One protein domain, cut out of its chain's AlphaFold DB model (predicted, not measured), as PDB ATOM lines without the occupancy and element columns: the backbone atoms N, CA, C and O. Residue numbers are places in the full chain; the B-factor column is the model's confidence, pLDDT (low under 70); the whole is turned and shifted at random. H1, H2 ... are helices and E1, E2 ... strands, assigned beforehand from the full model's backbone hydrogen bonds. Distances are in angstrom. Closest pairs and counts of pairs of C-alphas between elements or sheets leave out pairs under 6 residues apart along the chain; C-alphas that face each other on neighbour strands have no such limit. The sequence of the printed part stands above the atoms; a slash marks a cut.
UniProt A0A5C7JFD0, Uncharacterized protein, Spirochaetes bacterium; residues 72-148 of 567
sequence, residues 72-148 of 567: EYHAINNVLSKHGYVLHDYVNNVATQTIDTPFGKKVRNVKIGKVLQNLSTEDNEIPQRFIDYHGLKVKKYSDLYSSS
ATOM      1  N   GLU A  72      16.798   3.066 -13.979       83.50
ATOM      2  CA  GLU A  72      18.119   2.623 -14.423       83.50
ATOM      3  C   GLU A  72      18.352   1.153 -14.088       83.50
ATOM      4  O   GLU A  72      18.701   0.379 -14.977       83.50
ATOM      5  N   TYR A  73      18.124   0.753 -12.835       87.19
ATOM      6  CA  TYR A  73      18.295  -0.633 -12.412       87.19
ATOM      7  C   TYR A  73      17.427  -1.573 -13.235       87.19
ATOM      8  O   TYR A  73      17.945  -2.546 -13.778       87.19
ATOM      9  N   HIS A  74      16.137  -1.270 -13.396       81.75
ATOM     10  CA  HIS A  74      15.241  -2.109 -14.188       81.75
ATOM     11  C   HIS A  74      15.689  -2.202 -15.644       81.75
ATOM     12  O   HIS A  74      15.706  -3.288 -16.221       81.75
ATOM     13  N   ALA A  75      16.092  -1.082 -16.242       85.69
ATOM     14  CA  ALA A  75      16.555  -1.044 -17.619       85.69
ATOM     15  C   ALA A  75      17.827  -1.898 -17.806       85.69
ATOM     16  O   ALA A  75      17.909  -2.681 -18.754       85.69
ATOM     17  N   ILE A  76      18.771  -1.817 -16.861       92.56
ATOM     18  CA  ILE A  76      19.991  -2.633 -16.845       92.56
ATOM     19  C   ILE A  76      19.684  -4.109 -16.569       92.56
ATOM     20  O   ILE A  76      20.204  -4.983 -17.261       92.56
ATOM     21  N   ASN A  77      18.816  -4.415 -15.610       88.81
ATOM     22  CA  ASN A  77      18.426  -5.785 -15.297       88.81
ATOM     23  C   ASN A  77      17.737  -6.459 -16.492       88.81
ATOM     24  O   ASN A  77      18.050  -7.601 -16.833       88.81
ATOM     25  N   ASN A  78      16.853  -5.730 -17.177       82.25
ATOM     26  CA  ASN A  78      16.140  -6.216 -18.353       82.25
ATOM     27  C   ASN A  78      17.099  -6.555 -19.499       82.25
ATOM     28  O   ASN A  78      17.004  -7.644 -20.068       82.25
ATOM     29  N   VAL A  79      18.047  -5.663 -19.821       91.50
ATOM     30  CA  VAL A  79      19.016  -5.941 -20.894       91.50
ATOM     31  C   VAL A  79      19.965  -7.081 -20.509       91.50
ATOM     32  O   VAL A  79      20.221  -7.960 -21.324       91.50
ATOM     33  N   LEU A  80      20.423  -7.162 -19.254       89.00
ATOM     34  CA  LEU A  80      21.253  -8.280 -18.787       89.00
ATOM     35  C   LEU A  80      20.516  -9.622 -18.894       89.00
ATOM     36  O   LEU A  80      21.060 -10.582 -19.448       89.00
ATOM     37  N   SER A  81      19.261  -9.662 -18.441       82.62
ATOM     38  CA  SER A  81      18.413 -10.858 -18.471       82.62
ATOM     39  C   SER A  81      18.161 -11.346 -19.898       82.62
ATOM     40  O   SER A  81      18.265 -12.545 -20.164       82.62
ATOM     41  N   LYS A  82      17.930 -10.426 -20.849       85.00
ATOM     42  CA  LYS A  82      17.785 -10.736 -22.285       85.00
ATOM     43  C   LYS A  82      18.993 -11.504 -22.844       85.00
ATOM     44  O   LYS A  82      18.828 -12.343 -23.725       85.00
ATOM     45  N   HIS A  83      20.191 -11.251 -22.316       91.56
ATOM     46  CA  HIS A  83      21.442 -11.878 -22.757       91.56
ATOM     47  C   HIS A  83      21.929 -13.012 -21.835       91.56
ATOM     48  O   HIS A  83      23.092 -13.419 -21.906       91.56
ATOM     49  N   GLY A  84      21.046 -13.554 -20.988       86.75
ATOM     50  CA  GLY A  84      21.335 -14.714 -20.140       86.75
ATOM     51  C   GLY A  84      22.209 -14.407 -18.924       86.75
ATOM     52  O   GLY A  84      22.832 -15.319 -18.375       86.75
ATOM     53  N   TYR A  85      22.282 -13.141 -18.512       91.06
ATOM     54  CA  TYR A  85      22.940 -12.724 -17.277       91.06
ATOM     55  C   TYR A  85      21.902 -12.463 -16.189       91.06
ATOM     56  O   TYR A  85      20.836 -11.925 -16.458       91.06
ATOM     57  N   VAL A  86      22.242 -12.796 -14.948       83.81
ATOM     58  CA  VAL A  86      21.459 -12.434 -13.764       83.81
ATOM     59  C   VAL A  86      22.198 -11.319 -13.042       83.81
ATOM     60  O   VAL A  86      23.374 -11.468 -12.696       83.81
ATOM     61  N   LEU A  87      21.536 -10.184 -12.840       81.44
ATOM     62  CA  LEU A  87      22.087  -9.083 -12.060       81.44
ATOM     63  C   LEU A  87      22.259  -9.539 -10.602       81.44
ATOM     64  O   LEU A  87      21.287  -9.946  -9.976       81.44
ATOM     65  N   HIS A  88      23.494  -9.533 -10.092       78.00
ATOM     66  CA  HIS A  88      23.805 -10.044  -8.752       78.00
ATOM     67  C   HIS A  88      24.034  -8.909  -7.758       78.00
ATOM     68  O   HIS A  88      23.407  -8.886  -6.710       78.00
ATOM     69  N   ASP A  89      24.890  -7.951  -8.115       78.31
ATOM     70  CA  ASP A  89      25.187  -6.776  -7.305       78.31
ATOM     71  C   ASP A  89      25.438  -5.577  -8.225       78.31
ATOM     72  O   ASP A  89      26.478  -5.449  -8.880       78.31
ATOM     73  N   TYR A  90      24.445  -4.701  -8.318       84.19
ATOM     74  CA  TYR A  90      24.498  -3.546  -9.207       84.19
ATOM     75  C   TYR A  90      25.478  -2.470  -8.716       84.19
ATOM     76  O   TYR A  90      26.151  -1.842  -9.540       84.19
ATOM     77  N   VAL A  91      25.615  -2.288  -7.396       80.31
ATOM     78  CA  VAL A  91      26.536  -1.311  -6.796       80.31
ATOM     79  C   VAL A  91      27.983  -1.723  -7.044       80.31
ATOM     80  O   VAL A  91      28.772  -0.923  -7.562       80.31
ATOM     81  N   ASN A  92      28.302  -2.989  -6.770       80.31
ATOM     82  CA  ASN A  92      29.646  -3.554  -6.904       80.31
ATOM     83  C   ASN A  92      29.956  -4.068  -8.314       80.31
ATOM     84  O   ASN A  92      30.987  -4.705  -8.548       80.31
ATOM     85  N   ASN A  93      29.110  -3.739  -9.293       90.38
ATOM     86  CA  ASN A  93      29.345  -4.037 -10.698       90.38
ATOM     87  C   ASN A  93      29.439  -5.534 -11.014       90.38
ATOM     88  O   ASN A  93      30.243  -5.917 -11.862       90.38
ATOM     89  N   VAL A  94      28.616  -6.370 -10.382       89.00
ATOM     90  CA  VAL A  94      28.608  -7.827 -10.547       89.00
ATOM     91  C   VAL A  94      27.295  -8.314 -11.161       89.00
ATOM     92  O   VAL A  94      26.202  -8.093 -10.650       89.00
ATOM     93  N   ALA A  95      27.409  -9.055 -12.255       90.50
ATOM     94  CA  ALA A  95      26.366  -9.938 -12.756       90.50
ATOM     95  C   ALA A  95      26.897 -11.373 -12.771       90.50
ATOM     96  O   ALA A  95      28.105 -11.609 -12.712       90.50
ATOM     97  N   THR A  96      26.003 -12.344 -12.863       85.69
ATOM     98  CA  THR A  96      26.349 -13.757 -12.972       85.69
ATOM     99  C   THR A  96      25.840 -14.332 -14.282       85.69
ATOM    100  O   THR A  96      24.883 -13.839 -14.872       85.69
ATOM    101  N   GLN A  97      26.507 -15.371 -14.767       94.31
ATOM    102  CA  GLN A  97      26.063 -16.136 -15.923       94.31
ATOM    103  C   GLN A  97      26.281 -17.615 -15.658       94.31
ATOM    104  O   GLN A  97      27.352 -18.010 -15.193       94.31
ATOM    105  N   THR A  98      25.294 -18.435 -16.001       88.81
ATOM    106  CA  THR A  98      25.458 -19.888 -15.994       88.81
ATOM    107  C   THR A  98      26.022 -20.327 -17.339       88.81
ATOM    108  O   THR A  98      25.437 -20.031 -18.378       88.81
ATOM    109  N   ILE A  99      27.163 -21.012 -17.324       92.31
ATOM    110  CA  ILE A  99      27.803 -21.578 -18.515       92.31
ATOM    111  C   ILE A  99      27.852 -23.102 -18.416       92.31
ATOM    112  O   ILE A  99      28.091 -23.651 -17.337       92.31
ATOM    113  N   ASP A 100      27.660 -23.781 -19.543       92.44
ATOM    114  CA  ASP A 100      27.881 -25.219 -19.636       92.44
ATOM    115  C   ASP A 100      29.378 -25.505 -19.756       92.44
ATOM    116  O   ASP A 100      30.103 -24.901 -20.551       92.44
ATOM    117  N   THR A 101      29.856 -26.428 -18.932       94.56
ATOM    118  CA  THR A 101      31.224 -26.938 -18.963       94.56
ATOM    119  C   THR A 101      31.183 -28.453 -19.154       94.56
ATOM    120  O   THR A 101      30.149 -29.073 -18.891       94.56
ATOM    121  N   PRO A 102      32.302 -29.094 -19.531       93.19
ATOM    122  CA  PRO A 102      32.373 -30.556 -19.588       93.19
ATOM    123  C   PRO A 102      32.005 -31.256 -18.267       93.19
ATOM    124  O   PRO A 102      31.639 -32.425 -18.276       93.19
ATOM    125  N   PHE A 103      32.076 -30.541 -17.139       93.56
ATOM    126  CA  PHE A 103      31.762 -31.038 -15.798       93.56
ATOM    127  C   PHE A 103      30.372 -30.602 -15.301       93.56
ATOM    128  O   PHE A 103      30.077 -30.722 -14.115       93.56
ATOM    129  N   GLY A 104      29.524 -30.073 -16.189       92.62
ATOM    130  CA  GLY A 104      28.196 -29.552 -15.861       92.62
ATOM    131  C   GLY A 104      28.129 -28.023 -15.847       92.62
ATOM    132  O   GLY A 104      28.990 -27.334 -16.397       92.62
ATOM    133  N   LYS A 105      27.075 -27.479 -15.234       89.44
ATOM    134  CA  LYS A 105      26.812 -26.034 -15.190       89.44
ATOM    135  C   LYS A 105      27.685 -25.341 -14.149       89.44
ATOM    136  O   LYS A 105      27.766 -25.784 -13.007       89.44
ATOM    137  N   LYS A 106      28.293 -24.218 -14.527       89.19
ATOM    138  CA  LYS A 106      29.079 -23.362 -13.631       89.19
ATOM    139  C   LYS A 106      28.551 -21.933 -13.670       89.19
ATOM    140  O   LYS A 106      28.376 -21.372 -14.748       89.19
ATOM    141  N   VAL A 107      28.360 -21.326 -12.501       84.62
ATOM    142  CA  VAL A 107      28.074 -19.891 -12.383       84.62
ATOM    143  C   VAL A 107      29.394 -19.123 -12.426       84.62
ATOM    144  O   VAL A 107      30.337 -19.448 -11.700       84.62
ATOM    145  N   ARG A 108      29.488 -18.120 -13.301       91.56
ATOM    146  CA  ARG A 108      30.623 -17.192 -13.364       91.56
ATOM    147  C   ARG A 108      30.181 -15.776 -13.025       91.56
ATOM    148  O   ARG A 108      29.172 -15.313 -13.553       91.56
ATOM    149  N   ASN A 109      30.982 -15.078 -12.228       91.50
ATOM    150  CA  ASN A 109      30.806 -13.649 -11.975       91.50
ATOM    151  C   ASN A 109      31.435 -12.855 -13.126       91.50
ATOM    152  O   ASN A 109      32.548 -13.148 -13.571       91.50
ATOM    153  N   VAL A 110      30.729 -11.842 -13.610       95.38
ATOM    154  CA  VAL A 110      31.156 -10.945 -14.686       95.38
ATOM    155  C   VAL A 110      30.866  -9.501 -14.301       95.38
ATOM    156  O   VAL A 110      29.953  -9.222 -13.530       95.38
ATOM    157  N   LYS A 111      31.641  -8.558 -14.845       96.00
ATOM    158  CA  LYS A 111      31.404  -7.136 -14.587       96.00
ATOM    159  C   LYS A 111      30.246  -6.621 -15.435       96.00
ATOM    160  O   LYS A 111      30.345  -6.731 -16.656       96.00
ATOM    161  N   ILE A 112      29.230  -5.997 -14.830       94.88
ATOM    162  CA  ILE A 112      28.068  -5.430 -15.553       94.88
ATOM    163  C   ILE A 112      28.539  -4.519 -16.687       94.88
ATOM    164  O   ILE A 112      28.195  -4.740 -17.842       94.88
ATOM    165  N   GLY A 113      29.428  -3.568 -16.387       94.12
ATOM    166  CA  GLY A 113      29.961  -2.651 -17.399       94.12
ATOM    167  C   GLY A 113      30.653  -3.362 -18.570       94.12
ATOM    168  O   GLY A 113      30.517  -2.925 -19.708       94.12
ATOM    169  N   LYS A 114      31.335  -4.491 -18.321       96.06
ATOM    170  CA  LYS A 114      31.972  -5.296 -19.378       96.06
ATOM    171  C   LYS A 114      30.937  -6.047 -20.216       96.06
ATOM    172  O   LYS A 114      31.123  -6.175 -21.419       96.06
ATOM    173  N   VAL A 115      29.869  -6.543 -19.593       96.31
ATOM    174  CA  VAL A 115      28.761  -7.180 -20.314       96.31
ATOM    175  C   VAL A 115      28.103  -6.169 -21.248       96.31
ATOM    176  O   VAL A 115      28.023  -6.435 -22.439       96.31
ATOM    177  N   LEU A 116      27.733  -4.989 -20.737       95.75
ATOM    178  CA  LEU A 116      27.068  -3.937 -21.514       95.75
ATOM    179  C   LEU A 116      27.933  -3.415 -22.673       95.75
ATOM    180  O   LEU A 116      27.422  -3.165 -23.757       95.75
ATOM    181  N   GLN A 117      29.249  -3.290 -22.476       93.88
ATOM    182  CA  GLN A 117      30.187  -2.899 -23.538       93.88
ATOM    183  C   GLN A 117      30.347  -3.957 -24.639       93.88
ATOM    184  O   GLN A 117      30.706  -3.608 -25.759       93.88
ATOM    185  N   ASN A 118      30.104  -5.230 -24.321       93.94
ATOM    186  CA  ASN A 118      30.230  -6.345 -25.258       93.94
ATOM    187  C   ASN A 118      28.917  -6.678 -25.985       93.94
ATOM    188  O   ASN A 118      28.907  -7.596 -26.806       93.94
ATOM    189  N   LEU A 119      27.817  -5.989 -25.668       91.06
ATOM    190  CA  LEU A 119      26.571  -6.111 -26.419       91.06
ATOM    191  C   LEU A 119      26.760  -5.587 -27.849       91.06
ATOM    192  O   LEU A 119      27.628  -4.748 -28.109       91.06
ATOM    193  N   SER A 120      25.935  -6.075 -28.779       88.06
ATOM    194  CA  SER A 120      25.854  -5.492 -30.121       88.06
ATOM    195  C   SER A 120      25.460  -4.011 -30.024       88.06
ATOM    196  O   SER A 120      24.879  -3.584 -29.023       88.06
ATOM    197  N   THR A 121      25.769  -3.206 -31.045       85.94
ATOM    198  CA  THR A 121      25.376  -1.786 -31.050       85.94
ATOM    199  C   THR A 121      23.869  -1.635 -30.843       85.94
ATOM    200  O   THR A 121      23.468  -0.837 -30.004       85.94
ATOM    201  N   GLU A 122      23.064  -2.453 -31.530       86.19
ATOM    202  CA  GLU A 122      21.599  -2.454 -31.423       86.19
ATOM    203  C   GLU A 122      21.115  -2.859 -30.022       86.19
ATOM    204  O   GLU A 122      20.241  -2.208 -29.459       86.19
ATOM    205  N   ASP A 123      21.702  -3.892 -29.411       86.69
ATOM    206  CA  ASP A 123      21.291  -4.355 -28.078       86.69
ATOM    207  C   ASP A 123      21.750  -3.431 -26.939       86.69
ATOM    208  O   ASP A 123      21.178  -3.458 -25.849       86.69
ATOM    209  N   ASN A 124      22.792  -2.625 -27.163       90.38
ATOM    210  CA  ASN A 124      23.269  -1.653 -26.182       90.38
ATOM    211  C   ASN A 124      22.520  -0.311 -26.268       90.38
ATOM    212  O   ASN A 124      22.712   0.533 -25.389       90.38
ATOM    213  N   GLU A 125      21.697  -0.079 -27.292       91.25
ATOM    214  CA  GLU A 125      20.909   1.147 -27.425       91.25
ATOM    215  C   GLU A 125      19.662   1.127 -26.534       91.25
ATOM    216  O   GLU A 125      18.902   0.162 -26.469       91.25
ATOM    217  N   ILE A 126      19.447   2.236 -25.832       87.69
ATOM    218  CA  ILE A 126      18.248   2.459 -25.033       87.69
ATOM    219  C   ILE A 126      17.135   2.884 -25.996       87.69
ATOM    220  O   ILE A 126      17.331   3.842 -26.748       87.69
ATOM    221  N   PRO A 127      15.949   2.252 -25.955       87.12
ATOM    222  CA  PRO A 127      14.832   2.657 -26.797       87.12
ATOM    223  C   PRO A 127      14.539   4.158 -26.667       87.12
ATOM    224  O   PRO A 127      14.366   4.649 -25.551       87.12
ATOM    225  N   GLN A 128      14.418   4.884 -27.786       84.44
ATOM    226  CA  GLN A 128      14.228   6.348 -27.785       84.44
ATOM    227  C   GLN A 128      13.042   6.785 -26.909       84.44
ATOM    228  O   GLN A 128      13.155   7.722 -26.129       84.44
ATOM    229  N   ARG A 129      11.944   6.022 -26.925       70.81
ATOM    230  CA  ARG A 129      10.783   6.248 -26.046       70.81
ATOM    231  C   ARG A 129      11.127   6.270 -24.553       70.81
ATOM    232  O   ARG A 129      10.511   7.006 -23.795       70.81
ATOM    233  N   PHE A 130      12.079   5.442 -24.125       71.31
ATOM    234  CA  PHE A 130      12.512   5.352 -22.733       71.31
ATOM    235  C   PHE A 130      13.384   6.559 -22.371       71.31
ATOM    236  O   PHE A 130      13.232   7.121 -21.290       71.31
ATOM    237  N   ILE A 131      14.236   6.997 -23.307       75.44
ATOM    238  CA  ILE A 131      15.014   8.238 -23.197       75.44
ATOM    239  C   ILE A 131      14.072   9.430 -23.025       75.44
ATOM    240  O   ILE A 131      14.234  10.193 -22.076       75.44
ATOM    241  N   ASP A 132      13.070   9.554 -23.894       73.81
ATOM    242  CA  ASP A 132      12.125  10.672 -23.883       73.81
ATOM    243  C   ASP A 132      11.263  10.669 -22.614       73.81
ATOM    244  O   ASP A 132      11.082  11.707 -21.982       73.81
ATOM    245  N   TYR A 133      10.768   9.494 -22.207       64.50
ATOM    246  CA  TYR A 133       9.906   9.351 -21.033       64.50
ATOM    247  C   TYR A 133      10.629   9.679 -19.719       64.50
ATOM    248  O   TYR A 133      10.051  10.327 -18.849       64.50
ATOM    249  N   HIS A 134      11.891   9.262 -19.575       71.38
ATOM    250  CA  HIS A 134      12.681   9.498 -18.362       71.38
ATOM    251  C   HIS A 134      13.613  10.722 -18.453       71.38
ATOM    252  O   HIS A 134      14.335  11.009 -17.502       71.38
ATOM    253  N   GLY A 135      13.620  11.452 -19.574       81.44
ATOM    254  CA  GLY A 135      14.484  12.620 -19.777       81.44
ATOM    255  C   GLY A 135      15.982  12.287 -19.782       81.44
ATOM    256  O   GLY A 135      16.799  13.074 -19.293       81.44
ATOM    257  N   LEU A 136      16.362  11.114 -20.299       79.56
ATOM    258  CA  LEU A 136      17.750  10.650 -20.271       79.56
ATOM    259  C   LEU A 136      18.618  11.426 -21.259       79.56
ATOM    260  O   LEU A 136      18.223  11.736 -22.378       79.56
ATOM    261  N   LYS A 137      19.862  11.688 -20.861       89.44
ATOM    262  CA  LYS A 137      20.876  12.321 -21.723       89.44
ATOM    263  C   LYS A 137      21.818  11.312 -22.382       89.44
ATOM    264  O   LYS A 137      22.751  11.702 -23.077       89.44
ATOM    265  N   VAL A 138      21.603  10.023 -22.131       89.88
ATOM    266  CA  VAL A 138      22.446   8.917 -22.592       89.88
ATOM    267  C   VAL A 138      21.641   8.004 -23.505       89.88
ATOM    268  O   VAL A 138      20.454   7.787 -23.277       89.88
ATOM    269  N   LYS A 139      22.296   7.473 -24.540       93.31
ATOM    270  CA  LYS A 139      21.663   6.597 -25.540       93.31
ATOM    271  C   LYS A 139      22.011   5.122 -25.368       93.31
ATOM    272  O   LYS A 139      21.391   4.289 -26.014       93.31
ATOM    273  N   LYS A 140      22.996   4.798 -24.526       95.25
ATOM    274  CA  LYS A 140      23.492   3.430 -24.344       95.25
ATOM    275  C   LYS A 140      23.338   2.954 -22.911       95.25
ATOM    276  O   LYS A 140      23.576   3.725 -21.978       95.25
ATOM    277  N   TYR A 141      23.032   1.672 -22.729       92.69
ATOM    278  CA  TYR A 141      22.949   1.056 -21.405       92.69
ATOM    279  C   TYR A 141      24.287   1.120 -20.662       92.69
ATOM    280  O   TYR A 141      24.310   1.404 -19.466       92.69
ATOM    281  N   SER A 142      25.414   0.939 -21.360       93.12
ATOM    282  CA  SER A 142      26.748   1.116 -20.765       93.12
ATOM    283  C   SER A 142      26.960   2.513 -20.172       93.12
ATOM    284  O   SER A 142      27.586   2.646 -19.116       93.12
ATOM    285  N   ASP A 143      26.423   3.543 -20.828       92.31
ATOM    286  CA  ASP A 143      26.549   4.936 -20.400       92.31
ATOM    287  C   ASP A 143      25.585   5.241 -19.255       92.31
ATOM    288  O   ASP A 143      26.007   5.862 -18.287       92.31
ATOM    289  N   LEU A 144      24.345   4.736 -19.312       90.50
ATOM    290  CA  LEU A 144      23.359   4.816 -18.224       90.50
ATOM    291  C   LEU A 144      23.878   4.177 -16.936       90.50
ATOM    292  O   LEU A 144      23.834   4.769 -15.859       90.50
ATOM    293  N   TYR A 145      24.445   2.980 -17.055       91.69
ATOM    294  CA  TYR A 145      25.064   2.291 -15.935       91.69
ATOM    295  C   TYR A 145      26.277   3.063 -15.392       91.69
ATOM    296  O   TYR A 145      26.457   3.218 -14.180       91.69
ATOM    297  N   SER A 146      27.115   3.594 -16.287       86.88
ATOM    298  CA  SER A 146      28.301   4.359 -15.900       86.88
ATOM    299  C   SER A 146      27.951   5.690 -15.238       86.88
ATOM    300  O   SER A 146      28.647   6.104 -14.308       86.88
ATOM    301  N   SER A 147      26.876   6.338 -15.693       82.38
ATOM    302  CA  SER A 147      26.394   7.620 -15.197       82.38
ATOM    303  C   SER A 147      25.539   7.508 -13.939       82.38
ATOM    304  O   SER A 147      25.376   8.533 -13.291       82.38
ATOM    305  N   SER A 148      25.077   6.307 -13.563       82.00
ATOM    306  CA  SER A 148      24.247   6.064 -12.377       82.00
ATOM    307  C   SER A 148      24.808   6.761 -11.132       82.00
ATOM    308  O   SER A 148      25.795   6.317 -10.532       82.00
TER     309      SER A 148
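AT A GLANCE: This is residues 72 to 148 of the 567 residues of an uncharacterized protein of Spirochaetes bacterium (UniProt A0A5C7JFD0). An elongated model with a small cluster of three helices, H1, H2 and H5, in its body; from it the long E2-E3 hairpin reaches to one end of the longest axis, and a loop with the short helix H4 reaches to the other. The short strand E1 pairs with the part of E2 near the helices, and the small helix H3 is at the side of the cluster. The printed part has 77 residues with five named helices and three named strands, in the order H1 E1 E2 E3 H2 H3 H4 H5; the class is mixed, helices and strands, and the sheet runs E1 E2 E3, antiparallel throughout. It is only just compact, close to loose, with a radius of gyration of the C-alphas of 13.3 A, and spans 47 by 24 by 16 A.

HOW THE PARTS SIT: H1, residues 72 to 82, is on the sheet of E1, residues 85 to 89, E2, residues 94 to 101, and E3, residues 104 to 111. Its height over the sheet is 4.4 A, only just above the sheet's level, and it lies over none of the strands; its closest C-alphas to E1 are Asn 77 and Leu 87, 5.9 A. The strands form a meander, each the antiparallel neighbour of the one before, and the sheet is only just strongly twisted, with C-alphas up to 4.3 A off its best plane. In the hairpin of E1 and E2, N 86 and O 96 are 2.8 A apart, within hydrogen-bond range; in that of E2 and E3, N 97 and O 108 are 2.9 A apart, also within range. H2, residues 112 to 117, is on the same face as H1 at a height of 6.1 A, giving two layers, helices on one face of a sheet. H5, residues 141 to 147, touches H2, with Leu 116 and Ser 142 the closest C-alphas, 5.1 A, at a steep tilt of 56 degrees, opposite ways. It also touches H1, with Ile 76 and Tyr 141 closest at 6.6 A, at a shallow tilt of 30 degrees, opposite ways. H3, residues 121 to 124, is close to H5 but not clearly touching, with the C-alphas of Asn 124 and Tyr 141 5.5 A apart. H4, residues 128 to 134, is apart from H1, H2, H3 and H5. In H1, H2, H4 and H5 every O i to N i+4 pair is within hydrogen-bond range; H3 is too short for such a pair.

IN THESE COORDINATES: H1 begins at C-alpha 72, (18.119, 2.623, -14.423), and is 15.5 A long. E1 measures 11.8 A, E2 21.0 A and E3 22.7 A; E3 begins at C-alpha 104, (28.196, -29.552, -15.861). H2 follows E3 with no residue between and measures 8.6 A, H3 5.3 A, H4 10.1 A and H5 9.7 A, ending at C-alpha 147, (26.394, 7.620, -15.197).

THE WHOLE: The two C-alphas farthest apart are those of Phe 103 and Gly 135, 47.1 A. The printed part has no cut, and none of its links is long. The mean pLDDT of the printed part is 87.4; Tyr 133 in H4 is the one printed residue under 70.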